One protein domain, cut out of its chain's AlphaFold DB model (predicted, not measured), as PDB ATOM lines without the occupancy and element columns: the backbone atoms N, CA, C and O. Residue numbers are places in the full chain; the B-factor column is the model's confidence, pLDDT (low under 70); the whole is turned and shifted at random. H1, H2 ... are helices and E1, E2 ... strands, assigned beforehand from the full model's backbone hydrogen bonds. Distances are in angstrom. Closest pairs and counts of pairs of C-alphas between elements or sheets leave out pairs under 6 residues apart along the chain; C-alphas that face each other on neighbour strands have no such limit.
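What this domain is: This is residues 3 to 123 of the 126 residues of an uncharacterized protein of marine sediment metagenome (UniProt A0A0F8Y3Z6). Two crossed helices, H1 and H2, pack together next to a long antiparallel hairpin, E1 and E2, whose strand E1 bends. A smaller antiparallel hairpin, E3 and E4, meets one end of E2, and its loop reaches to one end of the longest axis; residues 93 to 123, with no named element, run back from E5 past H2 towards this smaller hairpin. The 121 printed residues have two named helices and five named strands, in the order H1 E1 E2 E3 E4 H2 E5, a mixed class with under half of the residues in named elements. The whole is compact, with a radius of gyration of the C-alphas of 14.9 A, and spans 44 by 29 by 22 A.

Where its parts are: H1, residues 8 to 21, begins at C-alpha 8 (23.662, 17.270, -68.580) and is 21.0 A long. E1 is residues 26 to 33, 19.5 A, and E2 residues 38 to 44, 19.4 A. E3 is residues 52 to 54 and E4 residues 66 to 70. H2, residues 72 to 85, is 20.0 A long. E5, residues 90 to 92, ends at C-alpha 92 (25.037, 33.141, -73.597).

How they stand to each other: H1 and H2 touch at Ala 14 and Ala 81, their closest C-alphas, 5.1 A apart, at a steep tilt of 52 degrees, opposite ways. Every O i to N i+4 pair is within hydrogen-bond range in H2, 9 of 10 in H1. E1 bends by 62 degrees at residue 29; N 29 and O 41 of E2 are 2.8 A apart. In the hairpin E3 and E4, N 67 and O 53 are 2.8 A apart. The closest C-alphas of E2 and E4, Lys 43 and Ser 69, are 4.3 A apart. E5 pairs with no named strand, but residues 3 to 4 pair antiparallel with its residues 90 to 91.

The domain as a whole: The C-alphas farthest apart, of Gly 35 and Thr 59, are 44.8 A apart. The printed part has no cut. The link E3 to E4 is long. Residues 58 to 61 and 103 to 106 have pLDDT under 70.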
ATOM      1  N   VAL A   3      25.854  27.514 -72.414       92.69
ATOM      2  CA  VAL A   3      25.223  27.556 -71.090       92.69
ATOM      3  C   VAL A   3      26.209  27.076 -70.032       92.69
ATOM      4  O   VAL A   3      27.056  26.228 -70.323       92.69
ATOM      5  N   ARG A   4      26.155  27.668 -68.841       92.38
ATOM      6  CA  ARG A   4      27.019  27.365 -67.690       92.38
ATOM      7  C   ARG A   4      26.172  27.132 -66.442       92.38
ATOM      8  O   ARG A   4      25.013  27.527 -66.437       92.38
ATOM      9  N   ASN A   5      26.793  26.549 -65.414       91.25
ATOM     10  CA  ASN A   5      26.184  26.226 -64.117       91.25
ATOM     11  C   ASN A   5      25.025  25.228 -64.197       91.25
ATOM     12  O   ASN A   5      24.088  25.312 -63.419       91.25
ATOM     13  N   ILE A   6      25.088  24.278 -65.128       91.75
ATOM     14  CA  ILE A   6      24.050  23.256 -65.274       91.75
ATOM     15  C   ILE A   6      24.654  21.872 -65.432       91.75
ATOM     16  O   ILE A   6      25.809  21.729 -65.852       91.75
ATOM     17  N   THR A   7      23.832  20.858 -65.202       92.81
ATOM     18  CA  THR A   7      24.169  19.468 -65.490       92.81
ATOM     19  C   THR A   7      23.680  19.038 -66.878       92.81
ATOM     20  O   THR A   7      22.867  19.697 -67.528       92.81
ATOM     21  N   ASN A   8      24.184  17.898 -67.360       92.62
ATOM     22  CA  ASN A   8      23.662  17.270 -68.580       92.62
ATOM     23  C   ASN A   8      22.189  16.862 -68.404       92.62
ATOM     24  O   ASN A   8      21.406  16.950 -69.346       92.62
ATOM     25  N   ASP A   9      21.808  16.455 -67.193       94.25
ATOM     26  CA  ASP A   9      20.437  16.050 -66.908       94.25
ATOM     27  C   ASP A   9      19.469  17.233 -67.012       94.25
ATOM     28  O   ASP A   9      18.427  17.109 -67.651       94.25
ATOM     29  N   ASP A  10      19.866  18.414 -66.533       94.38
ATOM     30  CA  ASP A  10      19.066  19.639 -66.678       94.38
ATOM     31  C   ASP A  10      18.815  19.977 -68.153       94.38
ATOM     32  O   ASP A  10      17.687  20.282 -68.535       94.38
ATOM     33  N   MET A  11      19.828  19.835 -69.021       94.38
ATOM     34  CA  MET A  11      19.660  20.026 -70.472       94.38
ATOM     35  C   MET A  11      18.631  19.068 -71.065       94.38
ATOM     36  O   MET A  11      17.805  19.464 -71.890       94.38
ATOM     37  N   ARG A  12      18.692  17.792 -70.672       95.12
ATOM     38  CA  ARG A  12      17.775  16.758 -71.165       95.12
ATOM     39  C   ARG A  12      16.357  16.997 -70.664       95.12
ATOM     40  O   ARG A  12      15.425  16.903 -71.461       95.12
ATOM     41  N   ARG A  13      16.196  17.351 -69.387       95.75
ATOM     42  CA  ARG A  13      14.901  17.709 -68.797       95.75
ATOM     43  C   ARG A  13      14.310  18.946 -69.466       95.75
ATOM     44  O   ARG A  13      13.150  18.897 -69.862       95.75
ATOM     45  N   ALA A  14      15.100  19.998 -69.684       95.62
ATOM     46  CA  ALA A  14      14.651  21.202 -70.386       95.62
ATOM     47  C   ALA A  14      14.163  20.869 -71.803       95.62
ATOM     48  O   ALA A  14      13.064  21.255 -72.196       95.62
ATOM     49  N   LEU A  15      14.925  20.062 -72.554       96.00
ATOM     50  CA  LEU A  15      14.512  19.630 -73.889       96.00
ATOM     51  C   LEU A  15      13.234  18.776 -73.853       96.00
ATOM     52  O   LEU A  15      12.411  18.872 -74.761       96.00
ATOM     53  N   MET A  16      13.060  17.937 -72.831       95.94
ATOM     54  CA  MET A  16      11.850  17.136 -72.649       95.94
ATOM     55  C   MET A  16      10.628  18.015 -72.359       95.94
ATOM     56  O   MET A  16       9.568  17.757 -72.920       95.94
ATOM     57  N   ILE A  17      10.767  19.050 -71.523       95.44
ATOM     58  CA  ILE A  17       9.695  20.017 -71.234       95.44
ATOM     59  C   ILE A  17       9.258  20.715 -72.522       95.44
ATOM     60  O   ILE A  17       8.080  20.659 -72.865       95.44
ATOM     61  N   VAL A  18      10.206  21.271 -73.279       95.00
ATOM     62  CA  VAL A  18       9.926  21.935 -74.565       95.00
ATOM     63  C   VAL A  18       9.267  20.970 -75.546       95.00
ATOM     64  O   VAL A  18       8.264  21.287 -76.173       95.00
ATOM     65  N   ASN A  19       9.766  19.740 -75.655       94.81
ATOM     66  CA  ASN A  19       9.198  18.764 -76.580       94.81
ATOM     67  C   ASN A  19       7.740  18.382 -76.297       94.81
ATOM     68  O   ASN A  19       7.077  17.919 -77.224       94.81
ATOM     69  N   LYS A  20       7.219  18.604 -75.080       95.06
ATOM     70  CA  LYS A  20       5.782  18.442 -74.799       95.06
ATOM     71  C   LYS A  20       4.919  19.460 -75.549       95.06
ATOM     72  O   LYS A  20       3.785  19.141 -75.870       95.06
ATOM     73  N   GLN A  21       5.448  20.651 -75.830       93.25
ATOM     74  CA  GLN A  21       4.752  21.713 -76.570       93.25
ATOM     75  C   GLN A  21       4.903  21.564 -78.090       93.25
ATOM     76  O   GLN A  21       4.066  22.042 -78.846       93.25
ATOM     77  N   TYR A  22       5.965  20.892 -78.541       93.94
ATOM     78  CA  TYR A  22       6.340  20.790 -79.955       93.94
ATOM     79  C   TYR A  22       6.290  19.351 -80.489       93.94
ATOM     80  O   TYR A  22       7.096  18.985 -81.346       93.94
ATOM     81  N   ASP A  23       5.398  18.507 -79.965       92.94
ATOM     82  CA  ASP A  23       5.152  17.134 -80.440       92.94
ATOM     83  C   ASP A  23       6.419  16.276 -80.624       92.94
ATOM     84  O   ASP A  23       6.572  15.532 -81.600       92.94
ATOM     85  N   ASN A  24       7.372  16.381 -79.693       94.25
ATOM     86  CA  ASN A  24       8.662  15.683 -79.750       94.25
ATOM     87  C   ASN A  24       9.496  15.964 -81.019       94.25
ATOM     88  O   ASN A  24      10.311  15.122 -81.442       94.25
ATOM     89  N   ASN A  25       9.292  17.127 -81.642       95.12
ATOM     90  CA  ASN A  25       9.956  17.525 -82.879       95.12
ATOM     91  C   ASN A  25      11.330  18.175 -82.653       95.12
ATOM     92  O   ASN A  25      12.168  18.146 -83.552       95.12
ATOM     93  N   VAL A  26      11.603  18.735 -81.474       96.50
ATOM     94  CA  VAL A  26      12.836  19.479 -81.183       96.50
ATOM     95  C   VAL A  26      13.947  18.526 -80.750       96.50
ATOM     96  O   VAL A  26      13.780  17.684 -79.867       96.50
ATOM     97  N   ILE A  27      15.124  18.663 -81.355       96.38
ATOM     98  CA  ILE A  27      16.306  17.847 -81.062       96.38
ATOM     99  C   ILE A  27      17.577  18.684 -81.024       96.38
ATOM    100  O   ILE A  27      17.656  19.791 -81.559       96.38
ATOM    101  N   TRP A  28      18.625  18.113 -80.436       96.44
ATOM    102  CA  TRP A  28      19.965  18.670 -80.528       96.44
ATOM    103  C   TRP A  28      20.481  18.581 -81.965       96.44
ATOM    104  O   TRP A  28      20.508  17.513 -82.576       96.44
ATOM    105  N   ASN A  29      20.932  19.709 -82.501       95.19
ATOM    106  CA  ASN A  29      21.784  19.722 -83.686       95.19
ATOM    107  C   ASN A  29      23.255  19.575 -83.289       95.19
ATOM    108  O   ASN A  29      24.005  18.823 -83.900       95.19
ATOM    109  N   ARG A  30      23.646  20.284 -82.229       93.56
ATOM    110  CA  ARG A  30      24.952  20.178 -81.584       93.56
ATOM    111  C   ARG A  30      24.736  20.163 -80.085       93.56
ATOM    112  O   ARG A  30      23.952  20.965 -79.580       93.56
ATOM    113  N   PHE A  31      25.458  19.296 -79.391       94.62
ATOM    114  CA  PHE A  31      25.483  19.254 -77.938       94.62
ATOM    115  C   PHE A  31      26.849  18.744 -77.481       94.62
ATOM    116  O   PHE A  31      27.152  17.561 -77.586       94.62
ATOM    117  N   GLU A  32      27.699  19.667 -77.040       94.12
ATOM    118  CA  GLU A  32      29.093  19.411 -76.679       94.12
ATOM    119  C   GLU A  32      29.363  19.969 -75.278       94.12
ATOM    120  O   GLU A  32      28.973  21.099 -74.967       94.12
ATOM    121  N   SER A  33      30.057  19.206 -74.435       91.38
ATOM    122  CA  SER A  33      30.593  19.725 -73.173       91.38
ATOM    123  C   SER A  33      31.863  20.533 -73.443       91.38
ATOM    124  O   SER A  33      32.689  20.148 -74.264       91.38
ATOM    125  N   ASN A  34      32.026  21.661 -72.758       83.19
ATOM    126  CA  ASN A  34      33.181  22.552 -72.883       83.19
ATOM    127  C   ASN A  34      33.862  22.793 -71.521       83.19
ATOM    128  O   ASN A  34      34.282  23.912 -71.215       83.19
ATOM    129  N   GLY A  35      33.889  21.769 -70.661       81.38
ATOM    130  CA  GLY A  35      34.493  21.779 -69.321       81.38
ATOM    131  C   GLY A  35      33.729  22.620 -68.291       81.38
ATOM    132  O   GLY A  35      33.323  22.114 -67.255       81.38
ATOM    133  N   LYS A  36      33.481  23.899 -68.589       82.12
ATOM    134  CA  LYS A  36      32.772  24.866 -67.729       82.12
ATOM    135  C   LYS A  36      31.281  25.018 -68.073       82.12
ATOM    136  O   LYS A  36      30.662  26.008 -67.689       82.12
ATOM    137  N   GLY A  37      30.727  24.118 -68.883       90.06
ATOM    138  CA  GLY A  37      29.347  24.183 -69.367       90.06
ATOM    139  C   GLY A  37      29.154  23.476 -70.705       90.06
ATOM    140  O   GLY A  37      30.005  22.693 -71.121       90.06
ATOM    141  N   PHE A  38      28.070  23.795 -71.410       93.94
ATOM    142  CA  PHE A  38      27.692  23.140 -72.664       93.94
ATOM    143  C   PHE A  38      27.578  24.133 -73.818       93.94
ATOM    144  O   PHE A  38      27.069  25.247 -73.669       93.94
ATOM    145  N   ARG A  39      28.030  23.724 -75.002       93.44
ATOM    146  CA  ARG A  39      27.744  24.391 -76.272       93.44
ATOM    147  C   ARG A  39      26.657  23.602 -76.984       93.44
ATOM    148  O   ARG A  39      26.816  22.412 -77.233       93.44
ATOM    149  N   PHE A  40      25.581  24.285 -77.354       93.56
ATOM    150  CA  PHE A  40      24.450  23.631 -77.996       93.56
ATOM    151  C   PHE A  40      23.807  24.462 -79.105       93.56
ATOM    152  O   PHE A  40      23.932  25.698 -79.153       93.56
ATOM    153  N   THR A  41      23.114  23.754 -79.992       93.81
ATOM    154  CA  THR A  41      22.173  24.280 -80.986       93.81
ATOM    155  C   THR A  41      20.997  23.313 -81.118       93.81
ATOM    156  O   THR A  41      21.179  22.100 -81.003       93.81
ATOM    157  N   LEU A  42      19.799  23.848 -81.358       94.81
ATOM    158  CA  LEU A  42      18.578  23.066 -81.552       94.81
ATOM    159  C   LEU A  42      18.224  23.014 -83.040       94.81
ATOM    160  O   LEU A  42      18.523  23.941 -83.796       94.81
ATOM    161  N   LYS A  43      17.595  21.921 -83.449       95.88
ATOM    162  CA  LYS A  43      16.965  21.748 -84.758       95.88
ATOM    163  C   LYS A  43      15.645  21.009 -84.587       95.88
ATOM    164  O   LYS A  43      15.379  20.468 -83.515       95.88
ATOM    165  N   VAL A  44      14.850  20.962 -85.643       95.88
ATOM    166  CA  VAL A  44      13.656  20.116 -85.684       95.88
ATOM    167  C   VAL A  44      13.928  18.831 -86.463       95.88
ATOM    168  O   VAL A  44      14.791  18.808 -87.343       95.88
ATOM    169  N   LYS A  45      13.216  17.750 -86.130       95.19
ATOM    170  CA  LYS A  45      13.243  16.486 -86.886       95.19
ATOM    171  C   LYS A  45      12.531  16.644 -88.224       95.19
ATOM    172  O   LYS A  45      13.038  16.189 -89.242       95.19
ATOM    173  N   ASP A  46      11.372  17.292 -88.199       93.75
ATOM    174  CA  ASP A  46      10.507  17.512 -89.350       93.75
ATOM    175  C   ASP A  46      10.192  19.005 -89.477       93.75
ATOM    176  O   ASP A  46       9.635  19.625 -88.566       93.75
ATOM    177  N   SER A  47      10.551  19.585 -90.620       90.94
ATOM    178  CA  SER A  47      10.281  20.990 -90.914       90.94
ATOM    179  C   SER A  47       8.804  21.264 -91.183       90.94
ATOM    180  O   SER A  47       8.428  22.424 -91.205       90.94
ATOM    181  N   LYS A  48       7.956  20.246 -91.379       89.62
ATOM    182  CA  LYS A  48       6.501  20.408 -91.551       89.62
ATOM    183  C   LYS A  48       5.737  20.485 -90.228       89.62
ATOM    184  O   LYS A  48       4.545  20.771 -90.243       89.62
ATOM    185  N   LYS A  49       6.397  20.199 -89.104       91.19
ATOM    186  CA  LYS A  49       5.799  20.185 -87.762       91.19
ATOM    187  C   LYS A  49       6.149  21.448 -86.975       91.19
ATOM    188  O   LYS A  49       6.965  22.262 -87.411       91.19
ATOM    189  N   ALA A  50       5.527  21.614 -85.810       91.62
ATOM    190  CA  ALA A  50       5.720  22.771 -84.943       91.62
ATOM    191  C   ALA A  50       7.195  22.974 -84.542       91.62
ATOM    192  O   ALA A  50       7.973  22.022 -84.425       91.62
ATOM    193  N   GLY A  51       7.575  24.237 -84.330       90.44
ATOM    194  CA  GLY A  51       8.909  24.624 -83.861       90.44
ATOM    195  C   GLY A  51       9.962  24.813 -84.956       90.44
ATOM    196  O   GLY A  51      11.118  25.120 -84.655       90.44
ATOM    197  N   HIS A  52       9.595  24.641 -86.228       92.12
ATOM    198  CA  HIS A  52      10.486  24.908 -87.352       92.12
ATOM    199  C   HIS A  52      10.620  26.415 -87.612       92.12
ATOM    200  O   HIS A  52       9.714  27.207 -87.355       92.12
ATOM    201  N   ARG A  53      11.761  26.810 -88.171       91.25
ATOM    202  CA  ARG A  53      12.025  28.178 -88.622       91.25
ATOM    203  C   ARG A  53      11.677  28.348 -90.098       91.25
ATOM    204  O   ARG A  53      11.939  27.461 -90.905       91.25
ATOM    205  N   LEU A  54      11.183  29.521 -90.468       89.56
ATOM    206  CA  LEU A  54      11.016  29.959 -91.849       89.56
ATOM    207  C   LEU A  54      12.269  30.682 -92.362       89.56
ATOM    208  O   LEU A  54      12.933  31.428 -91.634       89.56
ATOM    209  N   SER A  55      12.589  30.475 -93.637       85.38
ATOM    210  CA  SER A  55      13.637  31.228 -94.320       85.38
ATOM    211  C   SER A  55      13.239  32.694 -94.488       85.38
ATOM    212  O   SER A  55      12.059  33.049 -94.509       85.38
ATOM    213  N   GLN A  56      14.233  33.557 -94.681       82.19
ATOM    214  CA  GLN A  56      13.960  34.887 -95.211       82.19
ATOM    215  C   GLN A  56      13.528  34.765 -96.679       82.19
ATOM    216  O   GLN A  56      14.072  33.947 -97.421       82.19
ATOM    217  N   SER A  57      12.552  35.571 -97.094       76.81
ATOM    218  CA  SER A  57      12.156  35.731 -98.495       76.81
ATOM    219  C   SER A  57      12.126  37.217 -98.823       76.81
ATOM    220  O   SER A  57      11.568  38.001 -98.056       76.81
ATOM    221  N   LEU A  58      12.767  37.599 -99.930       67.44
ATOM    222  CA  LEU A  58      12.875  38.993-100.379       67.44
ATOM    223  C   LEU A  58      11.634  39.463-101.145       67.44
ATOM    224  O   LEU A  58      11.396  40.660-101.243       67.44
ATOM    225  N   THR A  59      10.856  38.531-101.697       67.56
ATOM    226  CA  THR A  59       9.712  38.827-102.569       67.56
ATOM    227  C   THR A  59       8.383  38.836-101.830       67.56
ATOM    228  O   THR A  59       7.538  39.671-102.130       67.56
ATOM    229  N   SER A  60       8.161  37.932-100.873       66.56
ATOM    230  CA  SER A  60       6.925  37.935-100.079       66.56
ATOM    231  C   SER A  60       7.063  37.134 -98.787       66.56
ATOM    232  O   SER A  60       7.698  36.078 -98.770       66.56
ATOM    233  N   LYS A  61       6.373  37.575 -97.722       69.88
ATOM    234  CA  LYS A  61       6.231  36.801 -96.476       69.88
ATOM    235  C   LYS A  61       5.569  35.430 -96.715       69.88
ATOM    236  O   LYS A  61       5.865  34.497 -95.977       69.88
ATOM    237  N   SER A  62       4.746  35.292 -97.758       71.69
ATOM    238  CA  SER A  62       4.047  34.046 -98.111       71.69
ATOM    239  C   SER A  62       4.910  33.013 -98.850       71.69
ATOM    240  O   SER A  62       4.560  31.840 -98.866       71.69
ATOM    241  N   ASN A  63       6.049  33.415 -99.428       78.75
ATOM    242  CA  ASN A  63       6.946  32.533-100.193       78.75
ATOM    243  C   ASN A  63       8.166  32.093 -99.372       78.75
ATOM    244  O   ASN A  63       9.280  32.006 -99.890       78.75
ATOM    245  N   ARG A  64       7.997  31.898 -98.064       84.25
ATOM    246  CA  ARG A  64       9.086  31.459 -97.185       84.25
ATOM    247  C   ARG A  64       9.160  29.941 -97.156       84.25
ATOM    248  O   ARG A  64       8.143  29.257 -97.100       84.25
ATOM    249  N   THR A  65      10.377  29.415 -97.148       86.12
ATOM    250  CA  THR A  65      10.610  27.973 -97.110       86.12
ATOM    251  C   THR A  65      10.828  27.524 -95.674       86.12
ATOM    252  O   THR A  65      11.556  28.163 -94.912       86.12
ATOM    253  N   ARG A  66      10.228  26.392 -95.303       90.88
ATOM    254  CA  ARG A  66      10.441  25.771 -93.993       90.88
ATOM    255  C   ARG A  66      11.858  25.214 -93.889       90.88
ATOM    256  O   ARG A  66      12.317  24.484 -94.766       90.88
ATOM    257  N   MET A  67      12.546  25.528 -92.801       89.94
ATOM    258  CA  MET A  67      13.898  25.064 -92.512       89.94
ATOM    259  C   MET A  67      13.863  24.017 -91.405       89.94
ATOM    260  O   MET A  67      13.107  24.136 -90.447       89.94
ATOM    261  N   ALA A  68      14.764  23.037 -91.463       91.44
ATOM    262  CA  ALA A  68      14.943  22.067 -90.381       91.44
ATOM    263  C   ALA A  68      15.602  22.670 -89.118       91.44
ATOM    264  O   ALA A  68      16.040  21.938 -88.243       91.44
ATOM    265  N   SER A  69      15.701  23.996 -89.005       91.69
ATOM    266  CA  SER A  69      16.242  24.696 -87.836       91.69
ATOM    267  C   SER A  69      15.128  25.015 -86.845       91.69
ATOM    268  O   SER A  69      14.007  25.293 -87.265       91.69
ATOM    269  N   ALA A  70      15.437  25.026 -85.547       93.00
ATOM    270  CA  ALA A  70      14.487  25.484 -84.538       93.00
ATOM    271  C   ALA A  70      14.203  26.989 -84.702       93.00
ATOM    272  O   ALA A  70      15.107  27.767 -85.037       93.00
ATOM    273  N   CYS A  71      12.950  27.393 -84.496       92.25
ATOM    274  CA  CYS A  71      12.560  28.800 -84.455       92.25
ATOM    275  C   CYS A  71      13.018  29.490 -83.165       92.25
ATOM    276  O   CYS A  71      13.532  28.864 -82.237       92.25
ATOM    277  N   TRP A  72      12.842  30.810 -83.114       89.81
ATOM    278  CA  TRP A  72      13.232  31.593 -81.947       89.81
ATOM    279  C   TRP A  72      12.342  31.335 -80.729       89.81
ATOM    280  O   TRP A  72      12.884  31.258 -79.633       89.81
ATOM    281  N   HIS A  73      11.043  31.073 -80.918       90.31
ATOM    282  CA  HIS A  73      10.138  30.693 -79.822       90.31
ATOM    283  C   HIS A  73      10.588  29.395 -79.132       90.31
ATOM    284  O   HIS A  73      10.769  29.394 -77.923       90.31
ATOM    285  N   VAL A  74      10.969  28.353 -79.888       93.56
ATOM    286  CA  VAL A  74      11.560  27.121 -79.317       93.56
ATOM    287  C   VAL A  74      12.804  27.413 -78.477       93.56
ATOM    288  O   VAL A  74      13.045  26.759 -77.464       93.56
ATOM    289  N   HIS A  75      13.641  28.360 -78.909       91.69
ATOM    290  CA  HIS A  75      14.802  28.767 -78.125       91.69
ATOM    291  C   HIS A  75      14.397  29.497 -76.842       91.69
ATOM    292  O   HIS A  75      14.983  29.205 -75.804       91.69
ATOM    293  N   GLY A  76      13.404  30.384 -76.916       90.25
ATOM    294  CA  GLY A  76      12.824  31.076 -75.769       90.25
ATOM    295  C   GLY A  76      12.266  30.113 -74.728       90.25
ATOM    296  O   GLY A  76      12.766  30.082 -73.604       90.25
ATOM    297  N   ASP A  77      11.355  29.233 -75.145       92.56
ATOM    298  CA  ASP A  77      10.747  28.206 -74.289       92.56
ATOM    299  C   ASP A  77      11.809  27.293 -73.671       92.56
ATOM    300  O   ASP A  77      11.715  26.883 -72.515       92.56
ATOM    301  N   PHE A  78      12.872  26.987 -74.420       93.94
ATOM    302  CA  PHE A  78      13.995  26.217 -73.900       93.94
ATOM    303  C   PHE A  78      14.779  26.962 -72.818       93.94
ATOM    304  O   PHE A  78      15.204  26.341 -71.844       93.94
ATOM    305  N   PHE A  79      14.997  28.269 -72.964       92.00
ATOM    306  CA  PHE A  79      15.674  29.061 -71.937       92.00
ATOM    307  C   PHE A  79      14.827  29.165 -70.670       92.00
ATOM    308  O   PHE A  79      15.361  28.984 -69.580       92.00
ATOM    309  N   GLU A  80      13.522  29.375 -70.813       91.50
ATOM    310  CA  GLU A  80      12.573  29.418 -69.695       91.50
ATOM    311  C   GLU A  80      12.475  28.061 -68.983       91.50
ATOM    312  O   GLU A  80      12.577  27.980 -67.755       91.50
ATOM    313  N   ALA A  81      12.386  26.963 -69.738       93.50
ATOM    314  CA  ALA A  81      12.419  25.609 -69.187       93.50
ATOM    315  C   ALA A  81      13.729  25.318 -68.438       93.50
ATOM    316  O   ALA A  81      13.742  24.615 -67.434       93.50
ATOM    317  N   LEU A  82      14.850  25.858 -68.912       93.00
ATOM    318  CA  LEU A  82      16.146  25.642 -68.284       93.00
ATOM    319  C   LEU A  82      16.317  26.482 -67.011       93.00
ATOM    320  O   LEU A  82      16.789  25.952 -66.007       93.00
ATOM    321  N   LEU A  83      15.880  27.744 -67.025       91.69
ATOM    322  CA  LEU A  83      15.888  28.625 -65.852       91.69
ATOM    323  C   LEU A  83      14.916  28.162 -64.760       91.69
ATOM    324  O   LEU A  83      15.200  28.342 -63.582       91.69
ATOM    325  N   SER A  84      13.800  27.530 -65.132       91.88
ATOM    326  CA  SER A  84      12.864  26.941 -64.162       91.88
ATOM    327  C   SER A  84      13.387  25.657 -63.512       91.88
ATOM    328  O   SER A  84      12.998  25.343 -62.391       91.88
ATOM    329  N   ILE A  85      14.280  24.917 -64.180       93.00
ATOM    330  CA  ILE A  85      14.979  23.774 -63.573       93.00
ATOM    331  C   ILE A  85      16.126  24.257 -62.683       93.00
ATOM    332  O   ILE A  85      16.350  23.702 -61.609       93.00
ATOM    333  N   ASN A  86      16.883  25.246 -63.155       91.31
ATOM    334  CA  ASN A  86      18.049  25.768 -62.465       91.31
ATOM    335  C   ASN A  86      18.155  27.282 -62.665       91.31
ATOM    336  O   ASN A  86      18.566  27.769 -63.721       91.31
ATOM    337  N   GLU A  87      17.819  28.004 -61.604       89.44
ATOM    338  CA  GLU A  87      17.800  29.463 -61.566       89.44
ATOM    339  C   GLU A  87      19.194  30.098 -61.734       89.44
ATOM    340  O   GLU A  87      19.307  31.209 -62.254       89.44
ATOM    341  N   ASP A  88      20.259  29.376 -61.370       90.69
ATOM    342  CA  ASP A  88      21.653  29.835 -61.464       90.69
ATOM    343  C   ASP A  88      22.258  29.629 -62.861       90.69
ATOM    344  O   ASP A  88      23.449  29.894 -63.098       90.69
ATOM    345  N   ALA A  89      21.461  29.123 -63.806       91.06
ATOM    346  CA  ALA A  89      21.906  28.896 -65.164       91.06
ATOM    347  C   ALA A  89      22.222  30.213 -65.880       91.06
ATOM    348  O   ALA A  89      21.438  31.159 -65.912       91.06
ATOM    349  N   VAL A  90      23.379  30.241 -66.541       91.44
ATOM    350  CA  VAL A  90      23.815  31.401 -67.328       91.44
ATOM    351  C   VAL A  90      23.899  31.011 -68.791       91.44
ATOM    352  O   VAL A  90      24.810  30.281 -69.205       91.44
ATOM    353  N   ILE A  91      22.975  31.525 -69.598       91.56
ATOM    354  CA  ILE A  91      22.892  31.250 -71.031       91.56
ATOM    355  C   ILE A  91      23.483  32.435 -71.799       91.56
ATOM    356  O   ILE A  91      23.045  33.571 -71.676       91.56
ATOM    357  N   LYS A  92      24.479  32.176 -72.644       89.94
ATOM    358  CA  LYS A  92      25.037  33.141 -73.597       89.94
ATOM    359  C   LYS A  92      24.595  32.805 -75.012       89.94
ATOM    360  O   LYS A  92      24.971  31.768 -75.587       89.94
ATOM    361  N   THR A  93      23.823  33.713 -75.593       86.94
ATOM    362  CA  THR A  93      23.400  33.634 -76.992       86.94
ATOM    363  C   THR A  93      24.555  33.988 -77.930       86.94
ATOM    364  O   THR A  93      25.533  34.629 -77.543       86.94
ATOM    365  N   SER A  94      24.457  33.585 -79.199       76.81
ATOM    366  CA  SER A  94      25.451  33.977 -80.212       76.81
ATOM    367  C   SER A  94      25.442  35.487 -80.498       76.81
ATOM    368  O   SER A  94      26.373  35.992 -81.110       76.81
ATOM    369  N   GLY A  95      24.402  36.201 -80.054       74.75
ATOM    370  CA  GLY A  95      24.245  37.644 -80.204       74.75
ATOM    371  C   GLY A  95      24.872  38.491 -79.101       74.75
ATOM    372  O   GLY A  95      24.679  39.697 -79.119       74.75
ATOM    373  N   GLY A  96      25.561  37.879 -78.132       78.88
ATOM    374  CA  GLY A  96      26.166  38.584 -76.995       78.88
ATOM    375  C   GLY A  96      25.228  38.803 -75.804       78.88
ATOM    376  O   GLY A  96      25.703  39.153 -74.727       78.88
ATOM    377  N   ILE A  97      23.930  38.521 -75.952       84.75
ATOM    378  CA  ILE A  97      22.956  38.611 -74.857       84.75
ATOM    379  C   ILE A  97      23.205  37.464 -73.879       84.75
ATOM    380  O   ILE A  97      23.305  36.297 -74.290       84.75
ATOM    381  N   THR A  98      23.313  37.820 -72.601       88.06
ATOM    382  CA  THR A  98      23.352  36.880 -71.480       88.06
ATOM    383  C   THR A  98      21.966  36.843 -70.844       88.06
ATOM    384  O   THR A  98      21.390  37.898 -70.611       88.06
ATOM    385  N   ILE A  99      21.446  35.639 -70.631       88.12
ATOM    386  CA  ILE A  99      20.127  35.349 -70.065       88.12
ATOM    387  C   ILE A  99      20.361  34.597 -68.749       88.12
ATOM    388  O   ILE A  99      21.072  33.583 -68.742       88.12
ATOM    389  N   ASN A 100      19.815  35.127 -67.658       87.12
ATOM    390  CA  ASN A 100      19.821  34.567 -66.307       87.12
ATOM    391  C   ASN A 100      18.522  34.955 -65.569       87.12
ATOM    392  O   ASN A 100      17.671  35.646 -66.124       87.12
ATOM    393  N   LYS A 101      18.365  34.523 -64.312       81.25
ATOM    394  CA  LYS A 101      17.209  34.879 -63.470       81.25
ATOM    395  C   LYS A 101      17.025  36.393 -63.291       81.25
ATOM    396  O   LYS A 101      15.898  36.875 -63.301       81.25
ATOM    397  N   ASP A 102      18.124  37.127 -63.133       76.00
ATOM    398  CA  ASP A 102      18.100  38.566 -62.840       76.00
ATOM    399  C   ASP A 102      17.869  39.436 -64.086       76.00
ATOM    400  O   ASP A 102      17.642  40.643 -63.973       76.00
ATOM    401  N   GLY A 103      17.946  38.859 -65.289       69.00
ATOM    402  CA  GLY A 103      17.747  39.606 -66.517       69.00
ATOM    403  C   GLY A 103      18.149  38.892 -67.805       69.00
ATOM    404  O   GLY A 103      18.721  37.807 -67.848       69.00
ATOM    405  N   GLY A 104      17.848  39.563 -68.912       62.03
ATOM    406  CA  GLY A 104      18.056  39.026 -70.250       62.03
ATOM    407  C   GLY A 104      16.848  38.225 -70.705       62.03
ATOM    408  O   GLY A 104      16.715  37.044 -70.421       62.03
ATOM    409  N   ASN A 105      15.980  38.878 -71.468       68.19
ATOM    410  CA  ASN A 105      14.994  38.174 -72.270       68.19
ATOM    411  C   ASN A 105      15.636  37.781 -73.611       68.19
ATOM    412  O   ASN A 105      16.576  38.439 -74.082       68.19
ATOM    413  N   TRP A 106      15.128  36.738 -74.255       69.19
ATOM    414  CA  TRP A 106      15.433  36.453 -75.650       69.19
ATOM    415  C   TRP A 106      14.791  37.546 -76.516       69.19
ATOM    416  O   TRP A 106      13.684  37.428 -77.016       69.19
ATOM    417  N   GLN A 107      15.480  38.679 -76.657       75.75
ATOM    418  CA  GLN A 107      14.960  39.807 -77.424       75.75
ATOM    419  C   GLN A 107      14.779  39.422 -78.885       75.75
ATOM    420  O   GLN A 107      15.613  38.730 -79.483       75.75
ATOM    421  N   ASP A 108      13.688  39.903 -79.459       80.12
ATOM    422  CA  ASP A 108      13.463  39.781 -80.879       80.12
ATOM    423  C   ASP A 108      14.472  40.644 -81.645       80.12
ATOM    424  O   ASP A 108      14.817  41.754 -81.233       80.12
ATOM    425  N   ARG A 109      15.007  40.120 -82.746       78.88
ATOM    426  CA  ARG A 109      16.033  40.816 -83.533       78.88
ATOM    427  C   ARG A 109      15.722  40.718 -85.007       78.88
ATOM    428  O   ARG A 109      15.332  39.660 -85.492       78.88
ATOM    429  N   ASN A 110      16.000  41.808 -85.717       83.31
ATOM    430  CA  ASN A 110      15.973  41.800 -87.167       83.31
ATOM    431  C   ASN A 110      17.086  40.871 -87.689       83.31
ATOM    432  O   ASN A 110      18.276  41.127 -87.497       83.31
ATOM    433  N   ILE A 111      16.672  39.773 -88.310       80.56
ATOM    434  CA  ILE A 111      17.493  38.820 -89.063       80.56
ATOM    435  C   ILE A 111      17.441  39.070 -90.567       80.56
ATOM    436  O   ILE A 111      18.124  38.376 -91.319       80.56
ATOM    437  N   GLY A 112      16.594  40.002 -90.997       80.38
ATOM    438  CA  GLY A 112      16.485  40.432 -92.373       80.38
ATOM    439  C   GLY A 112      17.454  41.551 -92.733       80.38
ATOM    440  O   GLY A 112      18.417  41.839 -92.022       80.38
ATOM    441  N   SER A 113      17.200  42.189 -93.874       79.12
ATOM    442  CA  SER A 113      17.974  43.357 -94.295       79.12
ATOM    443  C   SER A 113      17.378  44.637 -93.702       79.12
ATOM    444  O   SER A 113      16.281  44.632 -93.142       79.12
ATOM    445  N   GLN A 114      18.086  45.760 -93.842       78.56
ATOM    446  CA  GLN A 114      17.525  47.071 -93.494       78.56
ATOM    447  C   GLN A 114      16.333  47.446 -94.393       78.56
ATOM    448  O   GLN A 114      15.408  48.103 -93.934       78.56
ATOM    449  N   PHE A 115      16.331  46.988 -95.650       77.94
ATOM    450  CA  PHE A 115      15.274  47.268 -96.630       77.94
ATOM    451  C   PHE A 115      14.074  46.316 -96.528       77.94
ATOM    452  O   PHE A 115      12.972  46.658 -96.943       77.94
ATOM    453  N   SER A 116      14.281  45.114 -95.994       76.81
ATOM    454  CA  SER A 116      13.252  44.095 -95.797       76.81
ATOM    455  C   SER A 116      13.483  43.445 -94.430       76.81
ATOM    456  O   SER A 116      14.158  42.405 -94.343       76.81
ATOM    457  N   PRO A 117      13.018  44.101 -93.347       82.00
ATOM    458  CA  PRO A 117      13.203  43.592 -92.003       82.00
ATOM    459  C   PRO A 117      12.410  42.298 -91.830       82.00
ATOM    460  O   PRO A 117      11.276  42.160 -92.290       82.00
ATOM    461  N   LEU A 118      13.037  41.343 -91.160       82.44
ATOM    462  CA  LEU A 118      12.403  40.117 -90.713       82.44
ATOM    463  C   LEU A 118      12.824  39.916 -89.276       82.44
ATOM    464  O   LEU A 118      14.016  39.780 -89.014       82.44
ATOM    465  N   TYR A 119      11.872  39.883 -88.365       85.31
ATOM    466  CA  TYR A 119      12.176  39.603 -86.976       85.31
ATOM    467  C   TYR A 119      12.213  38.094 -86.714       85.31
ATOM    468  O   TYR A 119      11.676  37.290 -87.480       85.31
ATOM    469  N   PHE A 120      12.918  37.685 -85.665       83.12
ATOM    470  CA  PHE A 120      13.038  36.280 -85.298       83.12
ATOM    471  C   PHE A 120      11.686  35.679 -84.899       83.12
ATOM    472  O   PHE A 120      11.434  34.522 -85.246       83.12
ATOM    473  N   SER A 121      10.839  36.451 -84.213       82.62
ATOM    474  CA  SER A 121       9.464  36.051 -83.872       82.62
ATOM    475  C   SER A 121       8.612  35.822 -85.124       82.62
ATOM    476  O   SER A 121       7.916  34.822 -85.242       82.62
ATOM    477  N   GLU A 122       8.759  36.688 -86.128       84.19
ATOM    478  CA  GLU A 122       8.045  36.600 -87.404       84.19
ATOM    479  C   GLU A 122       8.540  35.462 -88.310       84.19
ATOM    480  O   GLU A 122       7.972  35.233 -89.381       84.19
ATOM    481  N   ALA A 123       9.635  34.792 -87.951       83.94
ATOM    482  CA  ALA A 123      10.250  33.735 -88.744       83.94
ATOM    483  C   ALA A 123       9.823  32.328 -88.297       83.94
ATOM    484  O   ALA A 123      10.589  31.375 -88.469       83.94
TER     485      ALA A 123